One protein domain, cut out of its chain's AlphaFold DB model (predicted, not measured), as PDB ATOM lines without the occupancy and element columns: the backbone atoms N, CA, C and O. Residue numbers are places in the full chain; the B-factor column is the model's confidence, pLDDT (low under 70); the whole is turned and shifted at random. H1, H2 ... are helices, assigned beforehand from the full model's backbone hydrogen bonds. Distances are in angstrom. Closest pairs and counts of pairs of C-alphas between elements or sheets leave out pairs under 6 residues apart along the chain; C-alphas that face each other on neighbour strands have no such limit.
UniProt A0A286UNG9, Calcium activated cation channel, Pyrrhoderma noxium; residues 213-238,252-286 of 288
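AT A GLANCE: This is residues 213 to 238 and 252 to 286 of the 288 residues of the protein "Calcium activated cation channel" of Pyrrhoderma noxium (UniProt A0A286UNG9). Two long helices meet near their ends as a V with unequal arms: the end of H1, residues 227 to 234, touches the beginning of H2, residues 252 to 259, and from there the two arms spread apart. The longer arm is H2, and the far parts of both arms, residues 261 to 286 of H2 and residues 213 to 222 of H1, stick out free. The printed part has 61 residues with two named helices, in the order H1, H2, and no named strand; its class is all helix. The whole is extended, with a radius of gyration of the C-alphas of 16.9 A, and the C-alphas span 56 by 27 by 13 A.

IN THESE COORDINATES: H2, residues 252 to 286, is the longest helix, with 35 residues and 49.9 A from first to last C-alpha. It begins at C-alpha 252, (160.803, 154.338, 114.910), and ends at C-alpha 286, (201.253, 175.121, 135.530). H1, residues 213 to 236, has 24 residues and measures 34.3 A; its first C-alpha, that of Pro 213, is at (187.614, 165.572, 105.470).

HOW THE PARTS SIT: H2 and H1 touch, with 10 pairs of C-alphas within 8 A. Their closest C-alphas are those of Trp 252 and Ala 234, 5.5 A apart. Their lines stand at a steep tilt of 45 degrees, and they run opposite ways. Their centres are 19.1 A apart. In H1 and H2 every O i to N i+4 pair is within hydrogen-bond range.

THE WHOLE: The two C-alphas farthest apart are those of Pro 238 and Ser 286, 56.6 A. The link from H1 to H2 runs across the cut: residues 239 to 251 are not printed, and C-alphas 238 and 252 are 12.9 A apart. The mean pLDDT of the printed part is 77.2, and it is under 70 at residues 237 to 238 and 274 to 286 of this model.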
ATOM      1  N   PRO A 213     188.599 164.759 104.752       80.62
ATOM      2  CA  PRO A 213     187.614 165.572 105.470       80.62
ATOM      3  C   PRO A 213     186.297 165.789 104.718       80.62
ATOM      4  O   PRO A 213     185.223 165.773 105.321       80.62
ATOM      5  N   ARG A 214     186.345 165.935 103.387       79.56
ATOM      6  CA  ARG A 214     185.148 166.115 102.555       79.56
ATOM      7  C   ARG A 214     184.175 164.940 102.651       79.56
ATOM      8  O   ARG A 214     182.973 165.172 102.793       79.56
ATOM      9  N   TYR A 215     184.664 163.702 102.570       80.38
ATOM     10  CA  TYR A 215     183.802 162.520 102.666       80.38
ATOM     11  C   TYR A 215     183.306 162.319 104.098       80.38
ATOM     12  O   TYR A 215     182.123 162.042 104.289       80.38
ATOM     13  N   GLN A 216     184.161 162.558 105.099       83.31
ATOM     14  CA  GLN A 216     183.756 162.532 106.508       83.31
ATOM     15  C   GLN A 216     182.631 163.533 106.798       83.31
ATOM     16  O   GLN A 216     181.644 163.187 107.448       83.31
ATOM     17  N   ASN A 217     182.741 164.759 106.279       86.19
ATOM     18  CA  ASN A 217     181.713 165.780 106.441       86.19
ATOM     19  C   ASN A 217     180.411 165.394 105.728       86.19
ATOM     20  O   ASN A 217     179.339 165.477 106.321       86.19
ATOM     21  N   PHE A 218     180.491 164.919 104.481       87.06
ATOM     22  CA  PHE A 218     179.311 164.461 103.745       87.06
ATOM     23  C   PHE A 218     178.584 163.322 104.473       87.06
ATOM     24  O   PHE A 218     177.359 163.352 104.611       87.06
ATOM     25  N   PHE A 219     179.330 162.344 104.988       86.25
ATOM     26  CA  PHE A 219     178.779 161.230 105.754       86.25
ATOM     27  C   PHE A 219     178.135 161.702 107.065       86.25
ATOM     28  O   PHE A 219     177.002 161.324 107.361       86.25
ATOM     29  N   ARG A 220     178.803 162.600 107.805       86.81
ATOM     30  CA  ARG A 220     178.266 163.205 109.034       86.81
ATOM     31  C   ARG A 220     176.950 163.942 108.775       86.81
ATOM     32  O   ARG A 220     175.977 163.711 109.488       86.81
ATOM     33  N   VAL A 221     176.895 164.783 107.742       89.44
ATOM     34  CA  VAL A 221     175.670 165.506 107.355       89.44
ATOM     35  C   VAL A 221     174.566 164.531 106.943       89.44
ATOM     36  O   VAL A 221     173.421 164.699 107.353       89.44
ATOM     37  N   SER A 222     174.900 163.480 106.192       89.88
ATOM     38  CA  SER A 222     173.934 162.461 105.761       89.88
ATOM     39  C   SER A 222     173.313 161.714 106.945       89.88
ATOM     40  O   SER A 222     172.095 161.555 106.997       89.88
ATOM     41  N   ILE A 223     174.127 161.315 107.929       88.44
ATOM     42  CA  ILE A 223     173.653 160.717 109.186       88.44
ATOM     43  C   ILE A 223     172.736 161.684 109.936       88.44
ATOM     44  O   ILE A 223     171.689 161.278 110.438       88.44
ATOM     45  N   TRP A 224     173.102 162.964 109.992       90.94
ATOM     46  CA  TRP A 224     172.314 163.968 110.700       90.94
ATOM     47  C   TRP A 224     170.948 164.201 110.039       90.94
ATOM     48  O   TRP A 224     169.925 164.270 110.717       90.94
ATOM     49  N   ILE A 225     170.900 164.222 108.703       92.38
ATOM     50  CA  ILE A 225     169.643 164.264 107.944       92.38
ATOM     51  C   ILE A 225     168.807 163.004 108.208       92.38
ATOM     52  O   ILE A 225     167.604 163.112 108.440       92.38
ATOM     53  N   ALA A 226     169.420 161.814 108.219       89.06
ATOM     54  CA  ALA A 226     168.716 160.568 108.527       89.06
ATOM     55  C   ALA A 226     168.118 160.585 109.943       89.06
ATOM     56  O   ALA A 226     166.951 160.232 110.123       89.06
ATOM     57  N   PHE A 227     168.877 161.073 110.927       88.50
ATOM     58  CA  PHE A 227     168.392 161.282 112.287       88.50
ATOM     59  C   PHE A 227     167.194 162.237 112.324       88.50
ATOM     60  O   PHE A 227     166.186 161.912 112.946       88.50
ATOM     61  N   LEU A 228     167.248 163.371 111.614       89.19
ATOM     62  CA  LEU A 228     166.119 164.305 111.538       89.19
ATOM     63  C   LEU A 228     164.867 163.681 110.915       89.19
ATOM     64  O   LEU A 228     163.756 163.960 111.368       89.19
ATOM     65  N   VAL A 229     165.021 162.838 109.892       89.44
ATOM     66  CA  VAL A 229     163.893 162.115 109.292       89.44
ATOM     67  C   VAL A 229     163.288 161.150 110.310       89.44
ATOM     68  O   VAL A 229     162.080 161.201 110.527       89.44
ATOM     69  N   ILE A 230     164.108 160.325 110.972       86.94
ATOM     70  CA  ILE A 230     163.657 159.381 112.010       86.94
ATOM     71  C   ILE A 230     162.953 160.132 113.144       86.94
ATOM     72  O   ILE A 230     161.851 159.757 113.534       86.94
ATOM     73  N   TYR A 231     163.544 161.231 113.617       86.19
ATOM     74  CA  TYR A 231     162.962 162.099 114.634       86.19
ATOM     75  C   TYR A 231     161.606 162.659 114.195       86.19
ATOM     76  O   TYR A 231     160.621 162.541 114.920       86.19
ATOM     77  N   SER A 232     161.513 163.211 112.981       87.12
ATOM     78  CA  SER A 232     160.250 163.743 112.470       87.12
ATOM     79  C   SER A 232     159.185 162.659 112.308       87.12
ATOM     80  O   SER A 232     158.012 162.968 112.507       87.12
ATOM     81  N   GLN A 233     159.550 161.433 111.924       83.88
ATOM     82  CA  GLN A 233     158.596 160.327 111.827       83.88
ATOM     83  C   GLN A 233     158.132 159.885 113.212       83.88
ATOM     84  O   GLN A 233     156.929 159.764 113.407       83.88
ATOM     85  N   ALA A 234     159.047 159.730 114.174       81.50
ATOM     86  CA  ALA A 234     158.720 159.379 115.555       81.50
ATOM     87  C   ALA A 234     157.781 160.413 116.205       81.50
ATOM     88  O   ALA A 234     156.786 160.041 116.815       81.50
ATOM     89  N   VAL A 235     158.032 161.713 116.005       80.38
ATOM     90  CA  VAL A 235     157.208 162.799 116.574       80.38
ATOM     91  C   VAL A 235     155.850 162.955 115.876       80.38
ATOM     92  O   VAL A 235     154.876 163.348 116.511       80.38
ATOM     93  N   ARG A 236     155.753 162.661 114.571       73.12
ATOM     94  CA  ARG A 236     154.478 162.708 113.826       73.12
ATOM     95  C   ARG A 236     153.516 161.585 114.201       73.12
ATOM     96  O   ARG A 236     152.354 161.644 113.798       73.12
ATOM     97  N   GLN A 237     153.969 160.567 114.931       63.41
ATOM     98  CA  GLN A 237     153.072 159.518 115.392       63.41
ATOM     99  C   GLN A 237     152.074 160.111 116.391       63.41
ATOM    100  O   GLN A 237     152.476 160.785 117.340       63.41
ATOM    101  N   PRO A 238     150.762 159.930 116.160       55.09
ATOM    102  CA  PRO A 238     149.747 160.636 116.915       55.09
ATOM    103  C   PRO A 238     149.834 160.288 118.403       55.09
ATOM    104  O   PRO A 238     149.810 159.122 118.803       55.09
ATOM    105  N   TRP A 252     160.209 153.003 115.017       80.81
ATOM    106  CA  TRP A 252     160.803 154.338 114.910       80.81
ATOM    107  C   TRP A 252     161.332 154.877 116.245       80.81
ATOM    108  O   TRP A 252     162.368 155.540 116.259       80.81
ATOM    109  N   GLU A 253     160.680 154.558 117.365       80.44
ATOM    110  CA  GLU A 253     161.152 154.919 118.709       80.44
ATOM    111  C   GLU A 253     162.423 154.140 119.065       80.44
ATOM    112  O   GLU A 253     163.399 154.727 119.536       80.44
ATOM    113  N   TYR A 254     162.467 152.840 118.749       83.81
ATOM    114  CA  TYR A 254     163.682 152.032 118.896       83.81
ATOM    115  C   TYR A 254     164.843 152.585 118.065       83.81
ATOM    116  O   TYR A 254     165.957 152.715 118.578       83.81
ATOM    117  N   ALA A 255     164.591 152.948 116.804       84.31
ATOM    118  CA  ALA A 255     165.604 153.568 115.956       84.31
ATOM    119  C   ALA A 255     166.107 154.890 116.560       84.31
ATOM    120  O   ALA A 255     167.315 155.106 116.648       84.31
ATOM    121  N   LEU A 256     165.205 155.744 117.050       86.62
ATOM    122  CA  LEU A 256     165.562 157.011 117.689       86.62
ATOM    123  C   LEU A 256     166.427 156.803 118.938       86.62
ATOM    124  O   LEU A 256     167.413 157.523 119.111       86.62
ATOM    125  N   TYR A 257     166.115 155.811 119.777       85.88
ATOM    126  CA  TYR A 257     166.924 155.494 120.954       85.88
ATOM    127  C   TYR A 257     168.311 154.968 120.592       85.88
ATOM    128  O   TYR A 257     169.289 155.402 121.197       85.88
ATOM    129  N   ILE A 258     168.427 154.103 119.580       88.19
ATOM    130  CA  ILE A 258     169.728 153.603 119.108       88.19
ATOM    131  C   ILE A 258     170.590 154.752 118.570       88.19
ATOM    132  O   ILE A 258     171.767 154.853 118.922       88.19
ATOM    133  N   PHE A 259     170.017 155.647 117.760       87.19
ATOM    134  CA  PHE A 259     170.739 156.815 117.243       87.19
ATOM    135  C   PHE A 259     171.142 157.781 118.362       87.19
ATOM    136  O   PHE A 259     172.295 158.201 118.420       87.19
ATOM    137  N   SER A 260     170.227 158.082 119.286       87.12
ATOM    138  CA  SER A 260     170.504 158.947 120.441       87.12
ATOM    139  C   SER A 260     171.615 158.381 121.325       87.12
ATOM    140  O   SER A 260     172.513 159.115 121.732       87.12
ATOM    141  N   LEU A 261     171.597 157.069 121.585       88.94
ATOM    142  CA  LEU A 261     172.643 156.397 122.350       88.94
ATOM    143  C   LEU A 261     173.989 156.438 121.617       88.94
ATOM    144  O   LEU A 261     175.016 156.694 122.238       88.94
ATOM    145  N   SER A 262     173.984 156.231 120.298       87.06
ATOM    146  CA  SER A 262     175.197 156.289 119.476       87.06
ATOM    147  C   SER A 262     175.847 157.677 119.523       87.06
ATOM    148  O   SER A 262     177.050 157.773 119.760       87.06
ATOM    149  N   PHE A 263     175.060 158.752 119.387       86.75
ATOM    150  CA  PHE A 263     175.568 160.122 119.515       86.75
ATOM    151  C   PHE A 263     176.052 160.442 120.933       86.75
ATOM    152  O   PHE A 263     177.105 161.052 121.090       86.75
ATOM    153  N   ALA A 264     175.343 159.981 121.969       87.38
ATOM    154  CA  ALA A 264     175.768 160.181 123.354       87.38
ATOM    155  C   ALA A 264     177.126 159.517 123.648       87.38
ATOM    156  O   ALA A 264     177.971 160.106 124.323       87.38
ATOM    157  N   ILE A 265     177.358 158.311 123.118       89.44
ATOM    158  CA  ILE A 265     178.649 157.618 123.237       89.44
ATOM    159  C   ILE A 265     179.743 158.371 122.466       89.44
ATOM    160  O   ILE A 265     180.845 158.541 122.989       89.44
ATOM    161  N   GLU A 266     179.455 158.839 121.248       86.31
ATOM    162  CA  GLU A 266     180.406 159.614 120.440       86.31
ATOM    163  C   GLU A 266     180.837 160.906 121.151       86.31
ATOM    164  O   GLU A 266     182.031 161.210 121.227       86.31
ATOM    165  N   ASP A 267     179.883 161.650 121.711       83.12
ATOM    166  CA  ASP A 267     180.158 162.893 122.428       83.12
ATOM    167  C   ASP A 267     180.918 162.645 123.732       83.12
ATOM    168  O   ASP A 267     181.844 163.392 124.049       83.12
ATOM    169  N   LEU A 268     180.614 161.559 124.449       85.44
ATOM    170  CA  LEU A 268     181.366 161.171 125.642       85.44
ATOM    171  C   LEU A 268     182.826 160.827 125.307       85.44
ATOM    172  O   LEU A 268     183.740 161.237 126.026       85.44
ATOM    173  N   TYR A 269     183.060 160.126 124.196       85.12
ATOM    174  CA  TYR A 269     184.409 159.806 123.729       85.12
ATOM    175  C   TYR A 269     185.196 161.068 123.340       85.12
ATOM    176  O   TYR A 269     186.345 161.244 123.752       85.12
ATOM    177  N   LYS A 270     184.568 161.993 122.600       76.81
ATOM    178  CA  LYS A 270     185.179 163.288 122.251       76.81
ATOM    179  C   LYS A 270     185.486 164.127 123.488       76.81
ATOM    180  O   LYS A 270     186.577 164.686 123.581       76.81
ATOM    181  N   ALA A 271     184.553 164.197 124.438       74.50
ATOM    182  CA  ALA A 271     184.730 164.930 125.684       74.50
ATOM    183  C   ALA A 271     185.899 164.368 126.505       74.50
ATOM    184  O   ALA A 271     186.715 165.142 126.999       74.50
ATOM    185  N   GLY A 272     186.037 163.039 126.583       76.25
ATOM    186  CA  GLY A 272     187.162 162.385 127.256       76.25
ATOM    187  C   GLY A 272     188.520 162.740 126.640       76.25
ATOM    188  O   GLY A 272     189.432 163.162 127.353       76.25
ATOM    189  N   ASN A 273     188.643 162.651 125.313       70.56
ATOM    190  CA  ASN A 273     189.890 162.988 124.614       70.56
ATOM    191  C   ASN A 273     190.224 164.487 124.700       70.56
ATOM    192  O   ASN A 273     191.379 164.867 124.907       70.56
ATOM    193  N   SER A 274     189.213 165.350 124.580       63.91
ATOM    194  CA  SER A 274     189.394 166.795 124.698       63.91
ATOM    195  C   SER A 274     189.803 167.185 126.118       63.91
ATOM    196  O   SER A 274     190.742 167.959 126.280       63.91
ATOM    197  N   PHE A 275     189.168 166.613 127.146       64.56
ATOM    198  CA  PHE A 275     189.525 166.844 128.546       64.56
ATOM    199  C   PHE A 275     190.956 166.389 128.854       64.56
ATOM    200  O   PHE A 275     191.691 167.120 129.507       64.56
ATOM    201  N   GLY A 276     191.396 165.242 128.323       61.78
ATOM    202  CA  GLY A 276     192.786 164.790 128.453       61.78
ATOM    203  C   GLY A 276     193.800 165.752 127.822       61.78
ATOM    204  O   GLY A 276     194.865 165.987 128.391       61.78
ATOM    205  N   THR A 277     193.449 166.361 126.686       61.03
ATOM    206  CA  THR A 277     194.291 167.359 126.003       61.03
ATOM    207  C   THR A 277     194.339 168.674 126.782       61.03
ATOM    208  O   THR A 277     195.419 169.208 127.020       61.03
ATOM    209  N   TYR A 278     193.190 169.163 127.260       55.56
ATOM    210  CA  TYR A 278     193.129 170.357 128.106       55.56
ATOM    211  C   TYR A 278     193.855 170.161 129.436       55.56
ATOM    212  O   TYR A 278     194.532 171.075 129.888       55.56
ATOM    213  N   LEU A 279     193.767 168.980 130.052       54.88
ATOM    214  CA  LEU A 279     194.480 168.676 131.289       54.88
ATOM    215  C   LEU A 279     195.999 168.638 131.066       54.88
ATOM    216  O   LEU A 279     196.733 169.169 131.892       54.88
ATOM    217  N   LYS A 280     196.466 168.078 129.938       51.41
ATOM    218  CA  LYS A 280     197.881 168.141 129.528       51.41
ATOM    219  C   LYS A 280     198.352 169.579 129.318       51.41
ATOM    220  O   LYS A 280     199.364 169.958 129.894       51.41
ATOM    221  N   LEU A 281     197.602 170.380 128.560       53.34
ATOM    222  CA  LEU A 281     197.924 171.789 128.317       53.34
ATOM    223  C   LEU A 281     197.952 172.593 129.621       53.34
ATOM    224  O   LEU A 281     198.875 173.365 129.827       53.34
ATOM    225  N   ASN A 282     196.994 172.384 130.527       45.38
ATOM    226  CA  ASN A 282     196.917 173.115 131.796       45.38
ATOM    227  C   ASN A 282     197.983 172.656 132.811       45.38
ATOM    228  O   ASN A 282     198.466 173.462 133.597       45.38
ATOM    229  N   LEU A 283     198.397 171.382 132.776       46.91
ATOM    230  CA  LEU A 283     199.552 170.893 133.538       46.91
ATOM    231  C   LEU A 283     200.870 171.456 132.993       46.91
ATOM    232  O   LEU A 283     201.694 171.894 133.789       46.91
ATOM    233  N   MET A 284     201.053 171.511 131.670       50.44
ATOM    234  CA  MET A 284     202.231 172.148 131.062       50.44
ATOM    235  C   MET A 284     202.275 173.654 131.362       50.44
ATOM    236  O   MET A 284     203.328 174.166 131.720       50.44
ATOM    237  N   ASN A 285     201.127 174.342 131.344       44.09
ATOM    238  CA  ASN A 285     201.018 175.762 131.709       44.09
ATOM    239  C   ASN A 285     201.171 176.041 133.219       44.09
ATOM    240  O   ASN A 285     201.271 177.196 133.607       44.09
ATOM    241  N   SER A 286     201.105 175.010 134.070       35.94
ATOM    242  CA  SER A 286     201.253 175.121 135.530       35.94
ATOM    243  C   SER A 286     202.643 174.705 136.024       35.94
ATOM    244  O   SER A 286     202.940 174.899 137.205       35.94
TER     245      SER A 286